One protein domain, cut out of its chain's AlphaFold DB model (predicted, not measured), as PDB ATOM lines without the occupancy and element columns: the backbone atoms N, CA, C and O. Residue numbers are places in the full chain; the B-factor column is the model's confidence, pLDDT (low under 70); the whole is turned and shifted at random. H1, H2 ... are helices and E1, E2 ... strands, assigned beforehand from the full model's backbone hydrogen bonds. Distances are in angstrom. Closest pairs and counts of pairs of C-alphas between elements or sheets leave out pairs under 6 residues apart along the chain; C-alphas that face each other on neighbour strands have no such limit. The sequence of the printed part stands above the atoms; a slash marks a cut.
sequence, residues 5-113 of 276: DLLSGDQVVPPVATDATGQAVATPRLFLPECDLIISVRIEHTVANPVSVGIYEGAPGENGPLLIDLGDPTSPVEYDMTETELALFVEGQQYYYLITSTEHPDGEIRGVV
ATOM      1  N   ASP A   5      -1.030 -42.856  55.030       82.56
ATOM      2  CA  ASP A   5      -0.039 -43.918  54.864       82.56
ATOM      3  C   ASP A   5       1.331 -43.452  55.363       82.56
ATOM      4  O   ASP A   5       1.937 -42.533  54.809       82.56
ATOM      5  N   LEU A   6       1.850 -44.081  56.419       93.31
ATOM      6  CA  LEU A   6       3.162 -43.748  56.982       93.31
ATOM      7  C   LEU A   6       4.287 -44.491  56.253       93.31
ATOM      8  O   LEU A   6       4.299 -45.721  56.196       93.31
ATOM      9  N   LEU A   7       5.280 -43.742  55.769       95.44
ATOM     10  CA  LEU A   7       6.467 -44.261  55.096       95.44
ATOM     11  C   LEU A   7       7.667 -44.277  56.052       95.44
ATOM     12  O   LEU A   7       7.974 -43.271  56.699       95.44
ATOM     13  N   SER A   8       8.389 -45.397  56.103       96.62
ATOM     14  CA  SER A   8       9.576 -45.562  56.956       96.62
ATOM     15  C   SER A   8      10.601 -46.531  56.361       96.62
ATOM     16  O   SER A   8      10.268 -47.345  55.497       96.62
ATOM     17  N   GLY A   9      11.845 -46.460  56.843       96.12
ATOM     18  CA  GLY A   9      12.910 -47.391  56.461       96.12
ATOM     19  C   GLY A   9      12.679 -48.831  56.933       96.12
ATOM     20  O   GLY A   9      13.074 -49.774  56.249       96.12
ATOM     21  N   ASP A  10      11.960 -49.014  58.047       95.19
ATOM     22  CA  ASP A  10      11.622 -50.335  58.599       95.19
ATOM     23  C   ASP A  10      10.701 -51.149  57.680       95.19
ATOM     24  O   ASP A  10      10.702 -52.378  57.721       95.19
ATOM     25  N   GLN A  11       9.923 -50.462  56.840       93.81
ATOM     26  CA  GLN A  11       9.026 -51.088  55.872       93.81
ATOM     27  C   GLN A  11       9.723 -51.444  54.553       93.81
ATOM     28  O   GLN A  11       9.150 -52.183  53.754       93.81
ATOM     29  N   VAL A  12      10.933 -50.928  54.292       95.69
ATOM     30  CA  VAL A  12      11.711 -51.278  53.092       95.69
ATOM     31  C   VAL A  12      12.128 -52.747  53.169       95.69
ATOM     32  O   VAL A  12      12.288 -53.311  54.249       95.69
ATOM     33  N   VAL A  13      12.290 -53.398  52.016       94.38
ATOM     34  CA  VAL A  13      12.640 -54.819  51.945       94.38
ATOM     35  C   VAL A  13      13.962 -54.985  51.189       94.38
ATOM     36  O   VAL A  13      13.983 -54.819  49.968       94.38
ATOM     37  N   PRO A  14      15.065 -55.364  51.867       94.62
ATOM     38  CA  PRO A  14      15.205 -55.514  53.323       94.62
ATOM     39  C   PRO A  14      15.158 -54.161  54.073       94.62
ATOM     40  O   PRO A  14      15.425 -53.135  53.449       94.62
ATOM     41  N   PRO A  15      14.886 -54.151  55.398       95.75
ATOM     42  CA  PRO A  15      14.778 -52.911  56.171       95.75
ATOM     43  C   PRO A  15      16.035 -52.045  56.110       95.75
ATOM     44  O   PRO A  15      17.163 -52.547  56.207       95.75
ATOM     45  N   VAL A  16      15.831 -50.735  55.994       96.44
ATOM     46  CA  VAL A  16      16.884 -49.725  55.880       96.44
ATOM     47  C   VAL A  16      16.920 -48.872  57.143       96.44
ATOM     48  O   VAL A  16      15.915 -48.303  57.555       96.44
ATOM     49  N   ALA A  17      18.101 -48.750  57.752       96.38
ATOM     50  CA  ALA A  17      18.308 -47.855  58.886       96.38
ATOM     51  C   ALA A  17      18.449 -46.405  58.393       96.38
ATOM     52  O   ALA A  17      19.520 -46.012  57.932       96.38
ATOM     53  N   THR A  18      17.374 -45.628  58.502       96.50
ATOM     54  CA  THR A  18      17.320 -44.193  58.189       96.50
ATOM     55  C   THR A  18      16.446 -43.469  59.217       96.50
ATOM     56  O   THR A  18      15.525 -44.061  59.776       96.50
ATOM     57  N   ASP A  19      16.729 -42.188  59.456       95.81
ATOM     58  CA  ASP A  19      15.857 -41.291  60.229       95.81
ATOM     59  C   ASP A  19      14.793 -40.618  59.333       95.81
ATOM     60  O   ASP A  19      13.984 -39.817  59.812       95.81
ATOM     61  N   ALA A  20      14.807 -40.895  58.022       97.25
ATOM     62  CA  ALA A  20      13.825 -40.373  57.088       97.25
ATOM     63  C   ALA A  20      12.438 -40.982  57.329       97.25
ATOM     64  O   ALA A  20      12.274 -42.168  57.615       97.25
ATOM     65  N   THR A  21      11.421 -40.148  57.163       97.31
ATOM     66  CA  THR A  21      10.010 -40.488  57.342       97.31
ATOM     67  C   THR A  21       9.201 -39.841  56.234       97.31
ATOM     68  O   THR A  21       9.590 -38.787  55.722       97.31
ATOM     69  N   GLY A  22       8.047 -40.412  55.913       96.50
ATOM     70  CA  GLY A  22       7.076 -39.763  55.043       96.50
ATOM     71  C   GLY A  22       5.638 -40.084  55.410       96.50
ATOM     72  O   GLY A  22       5.372 -40.974  56.215       96.50
ATOM     73  N   GLN A  23       4.724 -39.336  54.814       95.25
ATOM     74  CA  GLN A  23       3.288 -39.525  54.909       95.25
ATOM     75  C   GLN A  23       2.698 -39.341  53.514       95.25
ATOM     76  O   GLN A  23       2.929 -38.305  52.889       95.25
ATOM     77  N   ALA A  24       1.958 -40.333  53.035       94.00
ATOM     78  CA  ALA A  24       1.201 -40.267  51.797       94.00
ATOM     79  C   ALA A  24      -0.298 -40.194  52.102       94.00
ATOM     80  O   ALA A  24      -0.787 -40.828  53.032       94.00
ATOM     81  N   VAL A  25      -1.016 -39.388  51.325       91.69
ATOM     82  CA  VAL A  25      -2.467 -39.225  51.426       91.69
ATOM     83  C   VAL A  25      -3.047 -39.247  50.019       91.69
ATOM     84  O   VAL A  25      -2.695 -38.405  49.191       91.69
ATOM     85  N   ALA A  26      -3.957 -40.183  49.752       89.69
ATOM     86  CA  ALA A  26      -4.761 -40.202  48.536       89.69
ATOM     87  C   ALA A  26      -6.111 -39.518  48.799       89.69
ATOM     88  O   ALA A  26      -6.833 -39.869  49.733       89.69
ATOM     89  N   THR A  27      -6.458 -38.517  47.989       88.38
ATOM     90  CA  THR A  27      -7.709 -37.761  48.125       88.38
ATOM     91  C   THR A  27      -8.521 -37.795  46.834       88.38
ATOM     92  O   THR A  27      -8.001 -37.390  45.792       88.38
ATOM     93  N   PRO A  28      -9.799 -38.214  46.878       85.19
ATOM     94  CA  PRO A  28     -10.700 -38.015  45.757       85.19
ATOM     95  C   PRO A  28     -10.983 -36.522  45.581       85.19
ATOM     96  O   PRO A  28     -11.310 -35.815  46.540       85.19
ATOM     97  N   ARG A  29     -10.855 -36.030  44.350       83.31
ATOM     98  CA  ARG A  29     -11.209 -34.667  43.957       83.31
ATOM     99  C   ARG A  29     -12.093 -34.716  42.720       83.31
ATOM    100  O   ARG A  29     -11.807 -35.441  41.778       83.31
ATOM    101  N   LEU A  30     -13.155 -33.919  42.725       79.38
ATOM    102  CA  LEU A  30     -13.970 -33.692  41.535       79.38
ATOM    103  C   LEU A  30     -13.318 -32.600  40.695       79.38
ATOM    104  O   LEU A  30     -13.103 -31.481  41.174       79.38
ATOM    105  N   PHE A  31     -13.020 -32.918  39.443       75.19
ATOM    106  CA  PHE A  31     -12.549 -31.961  38.464       75.19
ATOM    107  C   PHE A  31     -13.753 -31.356  37.729       75.19
ATOM    108  O   PHE A  31     -14.392 -31.975  36.882       75.19
ATOM    109  N   LEU A  32     -14.111 -30.127  38.102       74.12
ATOM    110  CA  LEU A  32     -15.127 -29.338  37.402       74.12
ATOM    111  C   LEU A  32     -14.474 -28.630  36.201       74.12
ATOM    112  O   LEU A  32     -13.377 -28.089  36.362       74.12
ATOM    113  N   PRO A  33     -15.132 -28.551  35.027       60.69
ATOM    114  CA  PRO A  33     -16.576 -28.683  34.798       60.69
ATOM    115  C   PRO A  33     -17.063 -30.076  34.371       60.69
ATOM    116  O   PRO A  33     -18.268 -30.258  34.244       60.69
ATOM    117  N   GLU A  34     -16.158 -31.023  34.128       70.25
ATOM    118  CA  GLU A  34     -16.487 -32.339  33.557       70.25
ATOM    119  C   GLU A  34     -17.040 -33.337  34.593       70.25
ATOM    120  O   GLU A  34     -17.576 -34.368  34.210       70.25
ATOM    121  N   CYS A  35     -17.004 -33.001  35.891       69.94
ATOM    122  CA  CYS A  35     -17.374 -33.897  36.999       69.94
ATOM    123  C   CYS A  35     -16.547 -35.194  37.031       69.94
ATOM    124  O   CYS A  35     -16.977 -36.182  37.626       69.94
ATOM    125  N   ASP A  36     -15.341 -35.167  36.464       77.06
ATOM    126  CA  ASP A  36     -14.428 -36.301  36.503       77.06
ATOM    127  C   ASP A  36     -13.880 -36.473  37.921       77.06
ATOM    128  O   ASP A  36     -13.350 -35.540  38.535       77.06
ATOM    129  N   LEU A  37     -14.023 -37.678  38.464       77.50
ATOM    130  CA  LEU A  37     -13.403 -38.050  39.725       77.50
ATOM    131  C   LEU A  37     -11.929 -38.378  39.470       77.50
ATOM    132  O   LEU A  37     -11.616 -39.376  38.827       77.50
ATOM    133  N   ILE A  38     -11.028 -37.566  40.018       84.38
ATOM    134  CA  ILE A  38      -9.589 -37.838  40.021       84.38
ATOM    135  C   ILE A  38      -9.129 -38.205  41.431       84.38
ATOM    136  O   ILE A  38      -9.612 -37.655  42.425       84.38
ATOM    137  N   ILE A  39      -8.166 -39.117  41.534       88.12
ATOM    138  CA  ILE A  39      -7.478 -39.395  42.796       88.12
ATOM    139  C   ILE A  39      -6.159 -38.631  42.792       88.12
ATOM    140  O   ILE A  39      -5.292 -38.860  41.951       88.12
ATOM    141  N   SER A  40      -6.021 -37.723  43.754       89.94
ATOM    142  CA  SER A  40      -4.824 -36.912  43.958       89.94
ATOM    143  C   SER A  40      -4.019 -37.483  45.119       89.94
ATOM    144  O   SER A  40      -4.509 -37.523  46.252       89.94
ATOM    145  N   VAL A  41      -2.799 -37.932  44.844       92.88
ATOM    146  CA  VAL A  41      -1.836 -38.401  45.843       92.88
ATOM    147  C   VAL A  41      -0.937 -37.246  46.248       92.88
ATOM    148  O   VAL A  41      -0.356 -36.562  45.406       92.88
ATOM    149  N   ARG A  42      -0.779 -37.066  47.555       94.44
ATOM    150  CA  ARG A  42       0.157 -36.113  48.140       94.44
ATOM    151  C   ARG A  42       1.090 -36.825  49.108       94.44
ATOM    152  O   ARG A  42       0.608 -37.434  50.057       94.44
ATOM    153  N   ILE A  43       2.401 -36.723  48.892       96.38
ATOM    154  CA  ILE A  43       3.423 -37.328  49.758       96.38
ATOM    155  C   ILE A  43       4.323 -36.240  50.340       96.38
ATOM    156  O   ILE A  43       5.008 -35.527  49.609       96.38
ATOM    157  N   GLU A  44       4.357 -36.131  51.664       97.44
ATOM    158  CA  GLU A  44       5.338 -35.320  52.391       97.44
ATOM    159  C   GLU A  44       6.416 -36.226  52.985       97.44
ATOM    160  O   GLU A  44       6.097 -37.247  53.587       97.44
ATOM    161  N   HIS A  45       7.699 -35.878  52.848       97.75
ATOM    162  CA  HIS A  45       8.787 -36.684  53.410       97.75
ATOM    163  C   HIS A  45      10.035 -35.877  53.776       97.75
ATOM    164  O   HIS A  45      10.219 -34.730  53.369       97.75
ATOM    165  N   THR A  46      10.936 -36.515  54.528       98.12
ATOM    166  CA  THR A  46      12.202 -35.930  55.003       98.12
ATOM    167  C   THR A  46      13.459 -36.487  54.318       98.12
ATOM    168  O   THR A  46      14.560 -36.054  54.653       98.12
ATOM    169  N   VAL A  47      13.313 -37.396  53.341       98.06
ATOM    170  CA  VAL A  47      14.424 -37.970  52.543       98.06
ATOM    171  C   VAL A  47      15.319 -36.887  51.932       98.06
ATOM    172  O   VAL A  47      14.841 -35.963  51.268       98.06
ATOM    173  N   ALA A  48      16.634 -37.023  52.115       97.06
ATOM    174  CA  ALA A  48      17.631 -36.131  51.536       97.06
ATOM    175  C   ALA A  48      18.088 -36.622  50.152       97.06
ATOM    176  O   ALA A  48      18.383 -37.797  49.970       97.06
ATOM    177  N   ASN A  49      18.219 -35.705  49.187       96.62
ATOM    178  CA  ASN A  49      18.601 -36.011  47.795       96.62
ATOM    179  C   ASN A  49      17.762 -37.154  47.178       96.62
ATOM    180  O   ASN A  49      18.328 -38.163  46.737       96.62
ATOM    181  N   PRO A  50      16.423 -37.020  47.173       97.69
ATOM    182  CA  PRO A  50      15.553 -38.050  46.631       97.69
ATOM    183  C   PRO A  50      15.788 -38.212  45.117       97.69
ATOM    184  O   PRO A  50      16.077 -37.242  44.413       97.69
ATOM    185  N   VAL A  51      15.717 -39.452  44.629       98.12
ATOM    186  CA  VAL A  51      16.033 -39.828  43.236       98.12
ATOM    187  C   VAL A  51      14.791 -40.265  42.472       98.12
ATOM    188  O   VAL A  51      14.643 -39.892  41.310       98.12
ATOM    189  N   SER A  52      13.897 -41.022  43.104       97.81
ATOM    190  CA  SER A  52      12.627 -41.430  42.504       97.81
ATOM    191  C   SER A  52      11.549 -41.607  43.564       97.81
ATOM    192  O   SER A  52      11.846 -41.896  44.724       97.81
ATOM    193  N   VAL A  53      10.300 -41.476  43.132       98.25
ATOM    194  CA  VAL A  53       9.099 -41.727  43.923       98.25
ATOM    195  C   VAL A  53       8.092 -42.448  43.035       98.25
ATOM    196  O   VAL A  53       7.882 -42.064  41.887       98.25
ATOM    197  N   GLY A  54       7.509 -43.532  43.529       97.19
ATOM    198  CA  GLY A  54       6.620 -44.344  42.707       97.19
ATOM    199  C   GLY A  54       5.683 -45.217  43.518       97.19
ATOM    200  O   GLY A  54       5.910 -45.453  44.709       97.19
ATOM    201  N   ILE A  55       4.653 -45.707  42.835       96.44
ATOM    202  CA  ILE A  55       3.740 -46.740  43.322       96.44
ATOM    203  C   ILE A  55       4.146 -48.058  42.682       96.44
ATOM    204  O   ILE A  55       4.319 -48.153  41.464       96.44
ATOM    205  N   TYR A  56       4.297 -49.073  43.515       95.75
ATOM    206  CA  TYR A  56       4.747 -50.399  43.135       95.75
ATOM    207  C   TYR A  56       3.688 -51.424  43.510       95.75
ATOM    208  O   TYR A  56       2.968 -51.261  44.495       95.75
ATOM    209  N   GLU A  57       3.627 -52.501  42.739       94.00
ATOM    210  CA  GLU A  57       2.850 -53.684  43.090       94.00
ATOM    211  C   GLU A  57       3.631 -54.526  44.103       94.00
ATOM    212  O   GLU A  57       4.820 -54.778  43.907       94.00
ATOM    213  N   GLY A  58       2.990 -55.000  45.169       89.81
ATOM    214  CA  GLY A  58       3.580 -56.009  46.045       89.81
ATOM    215  C   GLY A  58       2.969 -56.062  47.440       89.81
ATOM    216  O   GLY A  58       2.674 -55.035  48.053       89.81
ATOM    217  N   ALA A  59       2.854 -57.282  47.964       81.88
ATOM    218  CA  ALA A  59       2.427 -57.535  49.332       81.88
ATOM    219  C   ALA A  59       3.417 -56.951  50.366       81.88
ATOM    220  O   ALA A  59       4.599 -56.736  50.055       81.88
ATOM    221  N   PRO A  60       2.983 -56.708  51.617       77.25
ATOM    222  CA  PRO A  60       3.873 -56.344  52.710       77.25
ATOM    223  C   PRO A  60       5.044 -57.324  52.825       77.25
ATOM    224  O   PRO A  60       4.858 -58.530  52.966       77.25
ATOM    225  N   GLY A  61       6.271 -56.802  52.775       81.25
ATOM    226  CA  GLY A  61       7.479 -57.624  52.854       81.25
ATOM    227  C   GLY A  61       7.986 -58.180  51.517       81.25
ATOM    228  O   GLY A  61       9.032 -58.826  51.512       81.25
ATOM    229  N   GLU A  62       7.324 -57.893  50.392       89.81
ATOM    230  CA  GLU A  62       7.761 -58.305  49.052       89.81
ATOM    231  C   GLU A  62       8.042 -57.094  48.151       89.81
ATOM    232  O   GLU A  62       7.362 -56.071  48.234       89.81
ATOM    233  N   ASN A  63       9.072 -57.184  47.303       92.56
ATOM    234  CA  ASN A  63       9.358 -56.178  46.277       92.56
ATOM    235  C   ASN A  63       8.723 -56.607  44.957       92.56
ATOM    236  O   ASN A  63       8.921 -57.748  44.534       92.56
ATOM    237  N   GLY A  64       8.048 -55.684  44.277       93.00
ATOM    238  CA  GLY A  64       7.499 -55.930  42.948       93.00
ATOM    239  C   GLY A  64       7.757 -54.787  41.966       93.00
ATOM    240  O   GLY A  64       8.596 -53.915  42.223       93.00
ATOM    241  N   PRO A  65       7.145 -54.851  40.772       94.81
ATOM    242  CA  PRO A  65       7.407 -53.908  39.691       94.81
ATOM    243  C   PRO A  65       6.871 -52.502  39.994       94.81
ATOM    244  O   PRO A  65       5.880 -52.332  40.702       94.81
ATOM    245  N   LEU A  66       7.522 -51.493  39.405       95.75
ATOM    246  CA  LEU A  66       6.998 -50.127  39.352       95.75
ATOM    247  C   LEU A  66       5.744 -50.108  38.473       95.75
ATOM    248  O   LEU A  66       5.801 -50.559  37.327       95.75
ATOM    249  N   LEU A  67       4.657 -49.549  38.996       95.19
ATOM    250  CA  LEU A  67       3.414 -49.337  38.260       95.19
ATOM    251  C   LEU A  67       3.290 -47.898  37.779       95.19
ATOM    252  O   LEU A  67       3.061 -47.667  36.595       95.19
ATOM    253  N   ILE A  68       3.461 -46.944  38.696       96.12
ATOM    254  CA  ILE A  68       3.263 -45.519  38.422       96.12
ATOM    255  C   ILE A  68       4.481 -44.751  38.918       96.12
ATOM    256  O   ILE A  68       4.824 -44.800  40.100       96.12
ATOM    257  N   ASP A  69       5.129 -44.040  37.999       96.75
ATOM    258  CA  ASP A  69       6.158 -43.050  38.309       96.75
ATOM    259  C   ASP A  69       5.470 -41.731  38.683       96.75
ATOM    260  O   ASP A  69       4.769 -41.141  37.857       96.75
ATOM    261  N   LEU A  70       5.657 -41.279  39.926       96.69
ATOM    262  CA  LEU A  70       5.017 -40.059  40.430       96.69
ATOM    263  C   LEU A  70       5.809 -38.787  40.067       96.69
ATOM    264  O   LEU A  70       5.412 -37.683  40.436       96.69
ATOM    265  N   GLY A  71       6.905 -38.911  39.309       96.31
ATOM    266  CA  GLY A  71       7.637 -37.784  38.741       96.31
ATOM    267  C   GLY A  71       8.704 -37.207  39.672       96.31
ATOM    268  O   GLY A  71       9.638 -37.903  40.066       96.31
ATOM    269  N   ASP A  72       8.635 -35.898  39.952       97.19
ATOM    270  CA  ASP A  72       9.634 -35.211  40.787       97.19
ATOM    271  C   ASP A  72       9.538 -35.709  42.240       97.19
ATOM    272  O   ASP A  72       8.507 -35.507  42.883       97.19
ATOM    273  N   PRO A  73      10.598 -36.327  42.793       97.62
ATOM    274  CA  PRO A  73      10.563 -36.899  44.130       97.62
ATOM    275  C   PRO A  73      10.830 -35.864  45.230       97.62
ATOM    276  O   PRO A  73      11.119 -36.231  46.364       97.62
ATOM    277  N   THR A  74      10.806 -34.569  44.918       97.44
ATOM    278  CA  THR A  74      11.001 -33.500  45.897       97.44
ATOM    279  C   THR A  74       9.728 -33.266  46.714       97.44
ATOM    280  O   THR A  74       8.704 -32.866  46.174       97.44
ATOM    281  N   SER A  75       9.806 -33.428  48.039       96.56
ATOM    282  CA  SER A  75       8.683 -33.149  48.948       96.56
ATOM    283  C   SER A  75       8.230 -31.671  48.917       96.56
ATOM    284  O   SER A  75       9.080 -30.780  49.052       96.56
ATOM    285  N   PRO A  76       6.911 -31.378  48.891       97.25
ATOM    286  CA  PRO A  76       5.808 -32.334  48.766       97.25
ATOM    287  C   PRO A  76       5.647 -32.831  47.323       97.25
ATOM    288  O   PRO A  76       5.610 -32.029  46.391       97.25
ATOM    289  N   VAL A  77       5.483 -34.143  47.163       97.38
ATOM    290  CA  VAL A  77       5.118 -34.764  45.884       97.38
ATOM    291  C   VAL A  77       3.605 -34.664  45.737       97.38
ATOM    292  O   VAL A  77       2.878 -35.067  46.644       97.38
ATOM    293  N   GLU A  78       3.127 -34.130  44.619       95.38
ATOM    294  CA  GLU A  78       1.703 -34.055  44.281       95.38
ATOM    295  C   GLU A  78       1.489 -34.680  42.906       95.38
ATOM    296  O   GLU A  78       2.186 -34.338  41.949       95.38
ATOM    297  N   TYR A  79       0.542 -35.609  42.820       94.88
ATOM    298  CA  TYR A  79       0.295 -36.376  41.610       94.88
ATOM    299  C   TYR A  79      -1.191 -36.680  41.451       94.88
ATOM    300  O   TYR A  79      -1.801 -37.278  42.336       94.88
ATOM    301  N   ASP A  80      -1.758 -36.305  40.310       92.88
ATOM    302  CA  ASP A  80      -3.134 -36.634  39.950       92.88
ATOM    303  C   ASP A  80      -3.120 -37.849  39.020       92.88
ATOM    304  O   ASP A  80      -2.527 -37.799  37.942       92.88
ATOM    305  N   MET A  81      -3.758 -38.940  39.446       90.75
ATOM    306  CA  MET A  81      -3.839 -40.158  38.643       90.75
ATOM    307  C   MET A  81      -4.802 -39.980  37.475       90.75
ATOM    308  O   MET A  81      -5.881 -39.397  37.612       90.75
ATOM    309  N   THR A  82      -4.438 -40.553  36.335       89.38
ATOM    310  CA  THR A  82      -5.348 -40.707  35.201       89.38
ATOM    311  C   THR A  82      -6.317 -41.869  35.424       89.38
ATOM    312  O   THR A  82      -6.040 -42.802  36.175       89.38
ATOM    313  N   GLU A  83      -7.437 -41.872  34.701       84.56
ATOM    314  CA  GLU A  83      -8.398 -42.984  34.711       84.56
ATOM    315  C   GLU A  83      -7.742 -44.328  34.337       84.56
ATOM    316  O   GLU A  83      -8.043 -45.370  34.913       84.56
ATOM    317  N   THR A  84      -6.779 -44.307  33.407       86.12
ATOM    318  CA  THR A  84      -6.052 -45.519  32.996       86.12
ATOM    319  C   THR A  84      -5.130 -46.031  34.100       86.12
ATOM    320  O   THR A  84      -4.977 -47.239  34.246       86.12
ATOM    321  N   GLU A  85      -4.526 -45.138  34.879       91.56
ATOM    322  CA  GLU A  85      -3.692 -45.506  36.028       91.56
ATOM    323  C   GLU A  85      -4.531 -46.022  37.192       91.56
ATOM    324  O   GLU A  85      -4.135 -46.988  37.834       91.56
ATOM    325  N   LEU A  86      -5.719 -45.454  37.412       86.94
ATOM    326  CA  LEU A  86      -6.676 -45.977  38.387       86.94
ATOM    327  C   LEU A  86      -7.124 -47.399  38.049       86.94
ATOM    328  O   LEU A  86      -7.214 -48.237  38.940       86.94
ATOM    329  N   ALA A  87      -7.306 -47.710  36.766       85.25
ATOM    330  CA  ALA A  87      -7.637 -49.061  36.318       85.25
ATOM    331  C   ALA A  87      -6.505 -50.094  36.525       85.25
ATOM    332  O   ALA A  87      -6.739 -51.289  36.348       85.25
ATOM    333  N   LEU A  88      -5.282 -49.671  36.886       87.06
ATOM    334  CA  LEU A  88      -4.194 -50.587  37.267       87.06
ATOM    335  C   LEU A  88      -4.350 -51.126  38.696       87.06
ATOM    336  O   LEU A  88      -3.689 -52.109  39.048       87.06
ATOM    337  N   PHE A  89      -5.193 -50.491  39.513       87.75
ATOM    338  CA  PHE A  89      -5.492 -50.934  40.868       87.75
ATOM    339  C   PHE A  89      -6.604 -51.985  40.826       87.75
ATOM    340  O   PHE A  89      -7.723 -51.712  40.402       87.75
ATOM    341  N   VAL A  90      -6.270 -53.207  41.227       85.00
ATOM    342  CA  VAL A  90      -7.140 -54.382  41.177       85.00
ATOM    343  C   VAL A  90      -7.477 -54.799  42.601       85.00
ATOM    344  O   VAL A  90      -6.609 -54.828  43.469       85.00
ATOM    345  N   GLU A  91      -8.738 -55.154  42.826       81.25
ATOM    346  CA  GLU A  91      -9.225 -55.638  44.116       81.25
ATOM    347  C   GLU A  91      -8.410 -56.844  44.620       81.25
ATOM    348  O   GLU A  91      -8.137 -57.793  43.877       81.25
ATOM    349  N   GLY A  92      -7.999 -56.793  45.890       80.44
ATOM    350  CA  GLY A  92      -7.192 -57.836  46.526       80.44
ATOM    351  C   GLY A  92      -5.707 -57.817  46.145       80.44
ATOM    352  O   GLY A  92      -4.933 -58.616  46.683       80.44
ATOM    353  N   GLN A  93      -5.282 -56.915  45.255       87.06
ATOM    354  CA  GLN A  93      -3.873 -56.664  44.976       87.06
ATOM    355  C   GLN A  93      -3.343 -55.570  45.908       87.06
ATOM    356  O   GLN A  93      -3.989 -54.560  46.156       87.06
ATOM    357  N   GLN A  94      -2.128 -55.766  46.418       89.69
ATOM    358  CA  GLN A  94      -1.504 -54.824  47.346       89.69
ATOM    359  C   GLN A  94      -0.467 -53.955  46.646       89.69
ATOM    360  O   GLN A  94       0.265 -54.419  45.762       89.69
ATOM    361  N   TYR A  95      -0.388 -52.701  47.089       93.62
ATOM    362  CA  TYR A  95       0.462 -51.667  46.514       93.62
ATOM    363  C   TYR A  95       1.250 -50.947  47.608       93.62
ATOM    364  O   TYR A  95       0.849 -50.913  48.773       93.62
ATOM    365  N   TYR A  96       2.384 -50.352  47.248       94.75
ATOM    366  CA  TYR A  96       3.181 -49.551  48.176       94.75
ATOM    367  C   TYR A  96       3.846 -48.358  47.489       94.75
ATOM    368  O   TYR A  96       4.252 -48.426  46.328       94.75
ATOM    369  N   TYR A  97       4.009 -47.276  48.242       95.94
ATOM    370  CA  TYR A  97       4.878 -46.160  47.898       95.94
ATOM    371  C   TYR A  97       6.327 -46.510  48.230       95.94
ATOM    372  O   TYR A  97       6.614 -47.056  49.301       95.94
ATOM    373  N   LEU A  98       7.253 -46.151  47.345       97.38
ATOM    374  CA  LEU A  98       8.686 -46.232  47.610       97.38
ATOM    375  C   LEU A  98       9.370 -44.949  47.155       97.38
ATOM    376  O   LEU A  98       9.178 -44.505  46.021       97.38
ATOM    377  N   ILE A  99      10.198 -44.387  48.032       98.31
ATOM    378  CA  ILE A  99      11.089 -43.275  47.701       98.31
ATOM    379  C   ILE A  99      12.525 -43.782  47.760       98.31
ATOM    380  O   ILE A  99      12.938 -44.395  48.749       98.31
ATOM    381  N   THR A 100      13.288 -43.518  46.704       98.12
ATOM    382  CA  THR A 100      14.724 -43.807  46.637       98.12
ATOM    383  C   THR A 100      15.525 -42.524  46.799       98.12
ATOM    384  O   THR A 100      15.036 -41.421  46.541       98.12
ATOM    385  N   SER A 101      16.785 -42.657  47.195       97.81
ATOM    386  CA  SER A 101      17.721 -41.537  47.272       97.81
ATOM    387  C   SER A 101      19.068 -41.905  46.681       97.81
ATOM    388  O   SER A 101      19.329 -43.052  46.310       97.81
ATOM    389  N   THR A 102      19.967 -40.927  46.613       96.38
ATOM    390  CA  THR A 102      21.347 -41.184  46.192       96.38
ATOM    391  C   THR A 102      22.084 -42.149  47.122       96.38
ATOM    392  O   THR A 102      23.016 -42.815  46.676       96.38
ATOM    393  N   GLU A 103      21.706 -42.204  48.405       95.50
ATOM    394  CA  GLU A 103      22.319 -43.093  49.402       95.50
ATOM    395  C   GLU A 103      21.650 -44.475  49.425       95.50
ATOM    396  O   GLU A 103      22.318 -45.479  49.682       95.50
ATOM    397  N   HIS A 104      20.364 -44.530  49.072       96.69
ATOM    398  CA  HIS A 104      19.543 -45.736  49.084       96.69
ATOM    399  C   HIS A 104      18.841 -45.943  47.725       96.69
ATOM    400  O   HIS A 104      17.639 -45.688  47.593       96.69
ATOM    401  N   PRO A 105      19.577 -46.410  46.693       95.00
ATOM    402  CA  PRO A 105      19.045 -46.566  45.335       95.00
ATOM    403  C   PRO A 105      17.988 -47.673  45.216       95.00
ATOM    404  O   PRO A 105      17.168 -47.629  44.305       95.00
ATOM    405  N   ASP A 106      17.991 -48.634  46.142       93.44
ATOM    406  CA  ASP A 106      17.021 -49.735  46.200       93.44
ATOM    407  C   ASP A 106      15.800 -49.406  47.094       93.44
ATOM    408  O   ASP A 106      14.937 -50.257  47.296       93.44
ATOM    409  N   GLY A 107      15.720 -48.178  47.627       96.06
ATOM    410  CA  GLY A 107      14.645 -47.704  48.506       96.06
ATOM    411  C   GLY A 107      15.160 -47.182  49.845       96.06
ATOM    412  O   GLY A 107      15.908 -47.874  50.530       96.06
ATOM    413  N   GLU A 108      14.754 -45.970  50.230       97.88
ATOM    414  CA  GLU A 108      15.051 -45.381  51.544       97.88
ATOM    415  C   GLU A 108      13.877 -45.514  52.513       97.88
ATOM    416  O   GLU A 108      14.066 -45.930  53.654       97.88
ATOM    417  N   ILE A 109      12.666 -45.179  52.056       97.94
ATOM    418  CA  ILE A 109      11.431 -45.301  52.838       97.94
ATOM    419  C   ILE A 109      10.319 -45.928  51.999       97.94
ATOM    420  O   ILE A 109      10.182 -45.629  50.809       97.94
ATOM    421  N   ARG A 110       9.520 -46.786  52.639       96.12
ATOM    422  CA  ARG A 110       8.379 -47.501  52.053       96.12
ATOM    423  C   ARG A 110       7.133 -47.328  52.917       96.12
ATOM    424  O   ARG A 110       7.259 -47.249  54.137       96.12
ATOM    425  N   GLY A 111       5.965 -47.277  52.282       93.69
ATOM    426  CA  GLY A 111       4.650 -47.209  52.927       93.69
ATOM    427  C   GLY A 111       3.637 -48.014  52.126       93.69
ATOM    428  O   GLY A 111       3.585 -47.863  50.910       93.69
ATOM    429  N   VAL A 112       2.875 -48.895  52.771       91.31
ATOM    430  CA  VAL A 112       1.777 -49.620  52.105       91.31
ATOM    431  C   VAL A 112       0.676 -48.626  51.736       91.31
ATOM    432  O   VAL A 112       0.388 -47.739  52.530       91.31
ATOM    433  N   VAL A 113       0.097 -48.767  50.543       89.94
ATOM    434  CA  VAL A 113      -1.095 -48.009  50.143       89.94
ATOM    435  C   VAL A 113      -2.276 -48.595  50.907       89.94
ATOM    436  O   VAL A 113      -2.589 -49.773  50.726       89.94
TER     437      VAL A 113
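Overview. This is residues 5 to 113 of the 276 residues of the protein "CHRD domain-containing protein" of Candidatus Hydrogenedentes bacterium (UniProt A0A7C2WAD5). Two four-stranded sheets form a sandwich, their strands crossed at 53 degrees; E1 and E8 come side by side where the sheets meet along one edge, while E5 and E6 stay apart. The long hairpin of E2 and E3 runs along the longest axis, and the small helix H1 grazes its sheet. The printed part has 109 residues, in the order E1 E2 E3 E4 E5 E6 H1 E7 E8, mostly strand; the sheets E1 E2 E3 E6 and E5 E4 E7 E8 are antiparallel. It is compact, with a radius of gyration of the C-alphas of 13.8 A, and elongated, spanning 46 by 28 by 18 A.

Along the chain. E1 is residues 5 to 8, from C-alpha 5 at (-0.039, -43.918, 54.864). E2 is residues 21 to 31, 30.6 A long, and E3 residues 36 to 45, 28.7 A. E4 is residues 50 to 57, 20.5 A, E5 residues 66 to 69 and E6 residues 77 to 80. H1 is residues 83 to 86, E7 residues 95 to 101, 20.0 A, and E8 residues 109 to 112, ending at C-alpha 112 (1.777, -49.620, 52.105).

Arrangement. E1, E2 and E3 form a meander, each the antiparallel neighbour of the one before: N 7 and O 22 are 2.8 A apart, N 27 and O 40 2.8 A. E6 is the edge strand beside E3, with N 41 and O 79 at 2.8 A. In the other sheet N 55 and O 68 of E4 and E5 are 2.9 A apart, N 56 and O 96 of E4 and E7 2.9 A, and N 97 and O 111 of the hairpin E7 and E8 2.8 A. The closest C-alphas of E1 and E8, those of Leu 7 and Gly 111, are 4.1 A apart. H1 is too short for an O i to N i+4 pair; its one O i to N i+3 pair is within range.

Size, cuts and confidence. The C-alphas farthest apart, of Ala 17 and Pro 33, are 46.5 A apart. The printed part has no cut; the link E1 to E2 is long, 12 residues. Mean pLDDT of the printed part is 91.7; residues 33 and 35 are under 70.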